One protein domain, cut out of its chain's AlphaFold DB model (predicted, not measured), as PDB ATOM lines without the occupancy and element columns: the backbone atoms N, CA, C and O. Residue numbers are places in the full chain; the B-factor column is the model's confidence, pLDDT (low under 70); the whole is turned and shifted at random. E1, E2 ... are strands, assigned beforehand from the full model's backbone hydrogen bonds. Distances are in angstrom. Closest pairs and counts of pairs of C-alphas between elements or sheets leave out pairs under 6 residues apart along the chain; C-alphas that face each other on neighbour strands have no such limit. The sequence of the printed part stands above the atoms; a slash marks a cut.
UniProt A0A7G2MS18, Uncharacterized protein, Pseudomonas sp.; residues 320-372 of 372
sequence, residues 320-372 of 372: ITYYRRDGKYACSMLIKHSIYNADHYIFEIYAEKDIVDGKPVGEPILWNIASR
ATOM      1  N   ILE A 320     103.260  82.602 125.738       75.88
ATOM      2  CA  ILE A 320     104.045  81.461 125.252       75.88
ATOM      3  C   ILE A 320     104.727  81.890 123.952       75.88
ATOM      4  O   ILE A 320     104.108  81.953 122.892       75.88
ATOM      5  N   THR A 321     106.021  82.189 124.028       81.50
ATOM      6  CA  THR A 321     106.807  82.638 122.864       81.50
ATOM      7  C   THR A 321     107.402  81.513 122.040       81.50
ATOM      8  O   THR A 321     107.778  81.722 120.889       81.50
ATOM      9  N   TYR A 322     107.495  80.320 122.615       79.38
ATOM     10  CA  TYR A 322     108.004  79.152 121.921       79.38
ATOM     11  C   TYR A 322     107.410  77.893 122.529       79.38
ATOM     12  O   TYR A 322     107.320  77.771 123.750       79.38
ATOM     13  N   TYR A 323     107.051  76.937 121.685       81.62
ATOM     14  CA  TYR A 323     106.754  75.582 122.116       81.62
ATOM     15  C   TYR A 323     107.215  74.593 121.047       81.62
ATOM     16  O   TYR A 323     107.123  74.863 119.848       81.62
ATOM     17  N   ARG A 324     107.721  73.435 121.475       80.88
ATOM     18  CA  ARG A 324     108.054  72.315 120.589       80.88
ATOM     19  C   ARG A 324     107.737  70.988 121.250       80.88
ATOM     20  O   ARG A 324     107.818  70.846 122.467       80.88
ATOM     21  N   ARG A 325     107.415  69.997 120.425       79.25
ATOM     22  CA  ARG A 325     107.350  68.602 120.854       79.25
ATOM     23  C   ARG A 325     108.771  68.037 120.922       79.25
ATOM     24  O   ARG A 325     109.515  68.149 119.950       79.25
ATOM     25  N   ASP A 326     109.111  67.399 122.036       76.75
ATOM     26  CA  ASP A 326     110.379  66.706 122.253       76.75
ATOM     27  C   ASP A 326     110.147  65.201 122.354       76.75
ATOM     28  O   ASP A 326     109.740  64.647 123.373       76.75
ATOM     29  N   GLY A 327     110.373  64.513 121.235       77.88
ATOM     30  CA  GLY A 327     110.110  63.082 121.133       77.88
ATOM     31  C   GLY A 327     108.620  62.738 121.247       77.88
ATOM     32  O   GLY A 327     107.746  63.506 120.843       77.88
ATOM     33  N   LYS A 328     108.319  61.532 121.742       73.00
ATOM     34  CA  LYS A 328     106.941  61.017 121.828       73.00
ATOM     35  C   LYS A 328     106.198  61.476 123.089       73.00
ATOM     36  O   LYS A 328     104.972  61.507 123.066       73.00
ATOM     37  N   TYR A 329     106.922  61.824 124.154       68.56
ATOM     38  CA  TYR A 329     106.354  61.987 125.498       68.56
ATOM     39  C   TYR A 329     106.737  63.300 126.198       68.56
ATOM     40  O   TYR A 329     106.456  63.435 127.383       68.56
ATOM     41  N   ALA A 330     107.364  64.260 125.509       65.88
ATOM     42  CA  ALA A 330     107.705  65.548 126.111       65.88
ATOM     43  C   ALA A 330     107.340  66.739 125.217       65.88
ATOM     44  O   ALA A 330     107.240  66.640 123.989       65.88
ATOM     45  N   CYS A 331     107.152  67.888 125.859       70.12
ATOM     46  CA  CYS A 331     107.040  69.192 125.225       70.12
ATOM     47  C   CYS A 331     107.910  70.194 125.984       70.12
ATOM     48  O   CYS A 331     107.907  70.211 127.214       70.12
ATOM     49  N   SER A 332     108.617  71.044 125.247       76.69
ATOM     50  CA  SER A 332     109.318  72.196 125.808       76.69
ATOM     51  C   SER A 332     108.547  73.462 125.485       76.69
ATOM     52  O   SER A 332     108.077  73.633 124.358       76.69
ATOM     53  N   MET A 333     108.443  74.362 126.460       75.38
ATOM     54  CA  MET A 333     107.756  75.645 126.341       75.38
ATOM     55  C   MET A 333     108.651  76.759 126.884       75.38
ATOM     56  O   MET A 333     109.276  76.594 127.928       75.38
ATOM     57  N   LEU A 334     108.701  77.893 126.184       76.69
ATOM     58  CA  LEU A 334     109.368  79.107 126.645       76.69
ATOM     59  C   LEU A 334     108.330  80.206 126.823       76.69
ATOM     60  O   LEU A 334     107.709  80.676 125.862       76.69
ATOM     61  N   ILE A 335     108.166  80.611 128.074       75.19
ATOM     62  CA  ILE A 335     107.282  81.696 128.467       75.19
ATOM     63  C   ILE A 335     108.083  82.991 128.486       75.19
ATOM     64  O   ILE A 335     109.132  83.083 129.125       75.19
ATOM     65  N   LYS A 336     107.567  84.013 127.807       69.56
ATOM     66  CA  LYS A 336     108.058  85.372 127.963       69.56
ATOM     67  C   LYS A 336     107.454  85.946 129.228       69.56
ATOM     68  O   LYS A 336     106.239  86.083 129.353       69.56
ATOM     69  N   HIS A 337     108.339  86.276 130.156       60.53
ATOM     70  CA  HIS A 337     107.981  86.908 131.411       60.53
ATOM     71  C   HIS A 337     107.211  88.205 131.117       60.53
ATOM     72  O   HIS A 337     107.748  89.112 130.472       60.53
ATOM     73  N   SER A 338     105.943  88.273 131.528       54.03
ATOM     74  CA  SER A 338     105.199  89.528 131.471       54.03
ATOM     75  C   SER A 338     105.699  90.442 132.595       54.03
ATOM     76  O   SER A 338     106.292  90.001 133.574       54.03
ATOM     77  N   ILE A 339     105.511  91.745 132.432       49.62
ATOM     78  CA  ILE A 339     106.035  92.814 133.302       49.62
ATOM     79  C   ILE A 339     105.357  92.867 134.692       49.62
ATOM     80  O   ILE A 339     105.548  93.830 135.430       49.62
ATOM     81  N   TYR A 340     104.570  91.847 135.050       54.19
ATOM     82  CA  TYR A 340     103.807  91.748 136.291       54.19
ATOM     83  C   TYR A 340     104.311  90.559 137.121       54.19
ATOM     84  O   TYR A 340     104.527  89.473 136.587       54.19
ATOM     85  N   ASN A 341     104.525  90.784 138.420       56.25
ATOM     86  CA  ASN A 341     105.121  89.835 139.366       56.25
ATOM     87  C   ASN A 341     104.238  88.587 139.557       56.25
ATOM     88  O   ASN A 341     103.391  88.561 140.443       56.25
ATOM     89  N   ALA A 342     104.413  87.566 138.719       62.28
ATOM     90  CA  ALA A 342     103.932  86.220 139.009       62.28
ATOM     91  C   ALA A 342     105.018  85.467 139.788       62.28
ATOM     92  O   ALA A 342     106.142  85.333 139.296       62.28
ATOM     93  N   ASP A 343     104.680  84.986 140.986       61.47
ATOM     94  CA  ASP A 343     105.589  84.195 141.828       61.47
ATOM     95  C   ASP A 343     105.748  82.761 141.288       61.47
ATOM     96  O   ASP A 343     106.838  82.184 141.318       61.47
ATOM     97  N   HIS A 344     104.674  82.221 140.697       66.00
ATOM     98  CA  HIS A 344     104.609  80.871 140.139       66.00
ATOM     99  C   HIS A 344     103.786  80.814 138.845       66.00
ATOM    100  O   HIS A 344     102.851  81.590 138.638       66.00
ATOM    101  N   TYR A 345     104.101  79.831 138.002       73.38
ATOM    102  CA  TYR A 345     103.350  79.445 136.813       73.38
ATOM    103  C   TYR A 345     102.773  78.049 137.006       73.38
ATOM    104  O   TYR A 345     103.508  77.111 137.308       73.38
ATOM    105  N   ILE A 346     101.469  77.905 136.785       72.56
ATOM    106  CA  ILE A 346     100.795  76.607 136.757       72.56
ATOM    107  C   ILE A 346     100.615  76.213 135.291       72.56
ATOM    108  O   ILE A 346     100.081  76.983 134.490       72.56
ATOM    109  N   PHE A 347     101.085  75.023 134.942       75.69
ATOM    110  CA  PHE A 347     100.911  74.408 133.635       75.69
ATOM    111  C   PHE A 347      99.891  73.298 133.771       75.69
ATOM    112  O   PHE A 347     100.098  72.368 134.540       75.69
ATOM    113  N   GLU A 348      98.831  73.370 132.984       80.12
ATOM    114  CA  GLU A 348      97.803  72.340 132.910       80.12
ATOM    115  C   GLU A 348      97.690  71.891 131.455       80.12
ATOM    116  O   GLU A 348      97.505  72.699 130.543       80.12
ATOM    117  N   ILE A 349      97.841  70.593 131.228       78.38
ATOM    118  CA  ILE A 349      97.692  69.958 129.925       78.38
ATOM    119  C   ILE A 349      96.373  69.208 129.956       78.38
ATOM    120  O   ILE A 349      96.173  68.346 130.805       78.38
ATOM    121  N   TYR A 350      95.496  69.502 129.006       82.12
ATOM    122  CA  TYR A 350      94.202  68.846 128.843       82.12
ATOM    123  C   TYR A 350      94.215  67.963 127.598       82.12
ATOM    124  O   TYR A 350      94.967  68.213 126.651       82.12
ATOM    125  N   ALA A 351      93.373  66.930 127.575       81.81
ATOM    126  CA  ALA A 351      93.098  66.245 126.320       81.81
ATOM    127  C   ALA A 351      92.287  67.173 125.404       81.81
ATOM    128  O   ALA A 351      91.439  67.928 125.868       81.81
ATOM    129  N   GLU A 352      92.507  67.092 124.092       84.31
ATOM    130  CA  GLU A 352      91.850  67.974 123.113       84.31
ATOM    131  C   GLU A 352      90.316  67.926 123.201       84.31
ATOM    132  O   GLU A 352      89.653  68.953 123.112       84.31
ATOM    133  N   LYS A 353      89.756  66.740 123.469       87.94
ATOM    134  CA  LYS A 353      88.313  66.529 123.675       87.94
ATOM    135  C   LYS A 353      87.734  67.281 124.884       87.94
ATOM    136  O   LYS A 353      86.526  67.476 124.942       87.94
ATOM    137  N   ASP A 354      88.587  67.661 125.833       86.31
ATOM    138  CA  ASP A 354      88.213  68.309 127.090       86.31
ATOM    139  C   ASP A 354      88.432  69.835 127.017       86.31
ATOM    140  O   ASP A 354      88.342  70.523 128.032       86.31
ATOM    141  N   ILE A 355      88.683  70.378 125.814       84.88
ATOM    142  CA  ILE A 355      88.704  71.816 125.517       84.88
ATOM    143  C   ILE A 355      87.501  72.174 124.632       84.88
ATOM    144  O   ILE A 355      87.396  71.723 123.494       84.88
ATOM    145  N   VAL A 356      86.619  73.045 125.122       87.06
ATOM    146  CA  VAL A 356      85.467  73.576 124.373       87.06
ATOM    147  C   VAL A 356      85.567  75.098 124.346       87.06
ATOM    148  O   VAL A 356      85.742  75.734 125.383       87.06
ATOM    149  N   ASP A 357      85.513  75.691 123.152       87.38
ATOM    150  CA  ASP A 357      85.660  77.141 122.932       87.38
ATOM    151  C   ASP A 357      86.924  77.744 123.577       87.38
ATOM    152  O   ASP A 357      86.915  78.840 124.142       87.38
ATOM    153  N   GLY A 358      88.031  76.997 123.513       73.06
ATOM    154  CA  GLY A 358      89.317  77.407 124.083       73.06
ATOM    155  C   GLY A 358      89.358  77.396 125.613       73.06
ATOM    156  O   GLY A 358      90.303  77.929 126.193       73.06
ATOM    157  N   LYS A 359      88.355  76.805 126.272       74.94
ATOM    158  CA  LYS A 359      88.296  76.647 127.725       74.94
ATOM    159  C   LYS A 359      88.296  75.170 128.112       74.94
ATOM    160  O   LYS A 359      87.609  74.382 127.460       74.94
ATOM    161  N   PRO A 360      89.022  74.788 129.170       78.50
ATOM    162  CA  PRO A 360      88.924  73.444 129.709       78.50
ATOM    163  C   PRO A 360      87.534  73.207 130.306       78.50
ATOM    164  O   PRO A 360      86.987  74.068 130.998       78.50
ATOM    165  N   VAL A 361      86.959  72.043 130.011       86.50
ATOM    166  CA  VAL A 361      85.663  71.576 130.542       86.50
ATOM    167  C   VAL A 361      85.778  70.264 131.330       86.50
ATOM    168  O   VAL A 361      84.770  69.745 131.802       86.50
ATOM    169  N   GLY A 362      86.994  69.736 131.483       76.69
ATOM    170  CA  GLY A 362      87.324  68.555 132.285       76.69
ATOM    171  C   GLY A 362      88.611  68.774 133.081       76.69
ATOM    172  O   GLY A 362      89.158  69.870 133.059       76.69
ATOM    173  N   GLU A 363      89.091  67.740 133.774       78.25
ATOM    174  CA  GLU A 363      90.342  67.783 134.547       78.25
ATOM    175  C   GLU A 363      91.585  67.690 133.637       78.25
ATOM    176  O   GLU A 363      91.530  67.039 132.585       78.25
ATOM    177  N   PRO A 364      92.724  68.298 134.018       80.38
ATOM    178  CA  PRO A 364      93.958  68.181 133.251       80.38
ATOM    179  C   PRO A 364      94.514  66.751 133.294       80.38
ATOM    180  O   PRO A 364      94.535  66.089 134.328       80.38
ATOM    181  N   ILE A 365      95.027  66.281 132.155       81.56
ATOM    182  CA  ILE A 365      95.722  64.990 132.034       81.56
ATOM    183  C   ILE A 365      97.135  65.027 132.626       81.56
ATOM    184  O   ILE A 365      97.686  63.983 132.969       81.56
ATOM    185  N   LEU A 366      97.738  66.212 132.714       72.06
ATOM    186  CA  LEU A 366      99.023  66.440 133.358       72.06
ATOM    187  C   LEU A 366      99.069  67.879 133.856       72.06
ATOM    188  O   LEU A 366      98.565  68.775 133.185       72.06
ATOM    189  N   TRP A 367      99.708  68.113 134.993       70.06
ATOM    190  CA  TRP A 367      99.973  69.460 135.469       70.06
ATOM    191  C   TRP A 367     101.377  69.564 136.059       70.06
ATOM    192  O   TRP A 367     101.983  68.559 136.433       70.06
ATOM    193  N   ASN A 368     101.921  70.777 136.074       68.25
ATOM    194  CA  ASN A 368     103.224  71.082 136.651       68.25
ATOM    195  C   ASN A 368     103.240  72.524 137.177       68.25
ATOM    196  O   ASN A 368     102.491  73.367 136.686       68.25
ATOM    197  N   ILE A 369     104.105  72.823 138.141       66.69
ATOM    198  CA  ILE A 369     104.320  74.180 138.650       66.69
ATOM    199  C   ILE A 369     105.768  74.567 138.367       66.69
ATOM    200  O   ILE A 369     106.688  73.815 138.676       66.69
ATOM    201  N   ALA A 370     105.978  75.753 137.799       66.62
ATOM    202  CA  ALA A 370     107.294  76.377 137.751       66.62
ATOM    203  C   ALA A 370     107.284  77.651 138.591       66.62
ATOM    204  O   ALA A 370     106.581  78.610 138.271       66.62
ATOM    205  N   SER A 371     108.069  77.658 139.659       60.78
ATOM    206  CA  SER A 371     108.399  78.872 140.407       60.78
ATOM    207  C   SER A 371     109.441  79.697 139.652       60.78
ATOM    208  O   SER A 371     110.123  79.180 138.759       60.78
ATOM    209  N   ARG A 372     109.544  80.979 140.001       54.25
ATOM    210  CA  ARG A 372     110.598  81.866 139.496       54.25
ATOM    211  C   ARG A 372     112.012  81.414 139.881       54.25
ATOM    212  O   ARG A 372     112.176  80.756 140.934       54.25
TER     213      ARG A 372
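What this domain is: This is residues 320 to 372 of the 372 residues of an uncharacterized protein of Pseudomonas sp. (UniProt A0A7G2MS18). Two separate two-stranded hairpins, E1-E2 and E3-E4, stand apart, joined by residues 337 to 343, with a long loop, residues 350 to 365, at the turn end of the second. The 53 printed residues hold four named strands, E1, E2, E3, E4 in chain order, in two antiparallel sheets, and no named helix. The class is all strand, with under half of the residues in named elements; the whole is loose, radius of gyration of the C-alphas 12.8 A, spanning 33 by 27 by 18 A.

How they stand to each other: E1, residues 320 to 326, and E2, residues 330 to 336, form a hairpin at 166 degrees; N 324 and O 332 are 2.9 A apart, within hydrogen-bond range. E3, residues 344 to 349, and E4, residues 366 to 371, form another at 166 degrees, with N 347 and O 368 2.8 A apart, within hydrogen-bond range. E2 and E3 are apart.

Where its parts are: E1 begins at C-alpha 320 (104.045, 81.461, 125.252) and measures 16.3 A, E2 19.9 A, E3 16.5 A. E4, 17.1 A, ends at C-alpha 371 (108.399, 78.872, 140.407).

The domain as a whole: The farthest C-alphas, Lys 328 and Tyr 340, are 34.1 A apart. The printed part has no cut; E3 to E4 is a long link. pLDDT is under 70 at residues 329 to 330, 336 to 344 and 368 to 372.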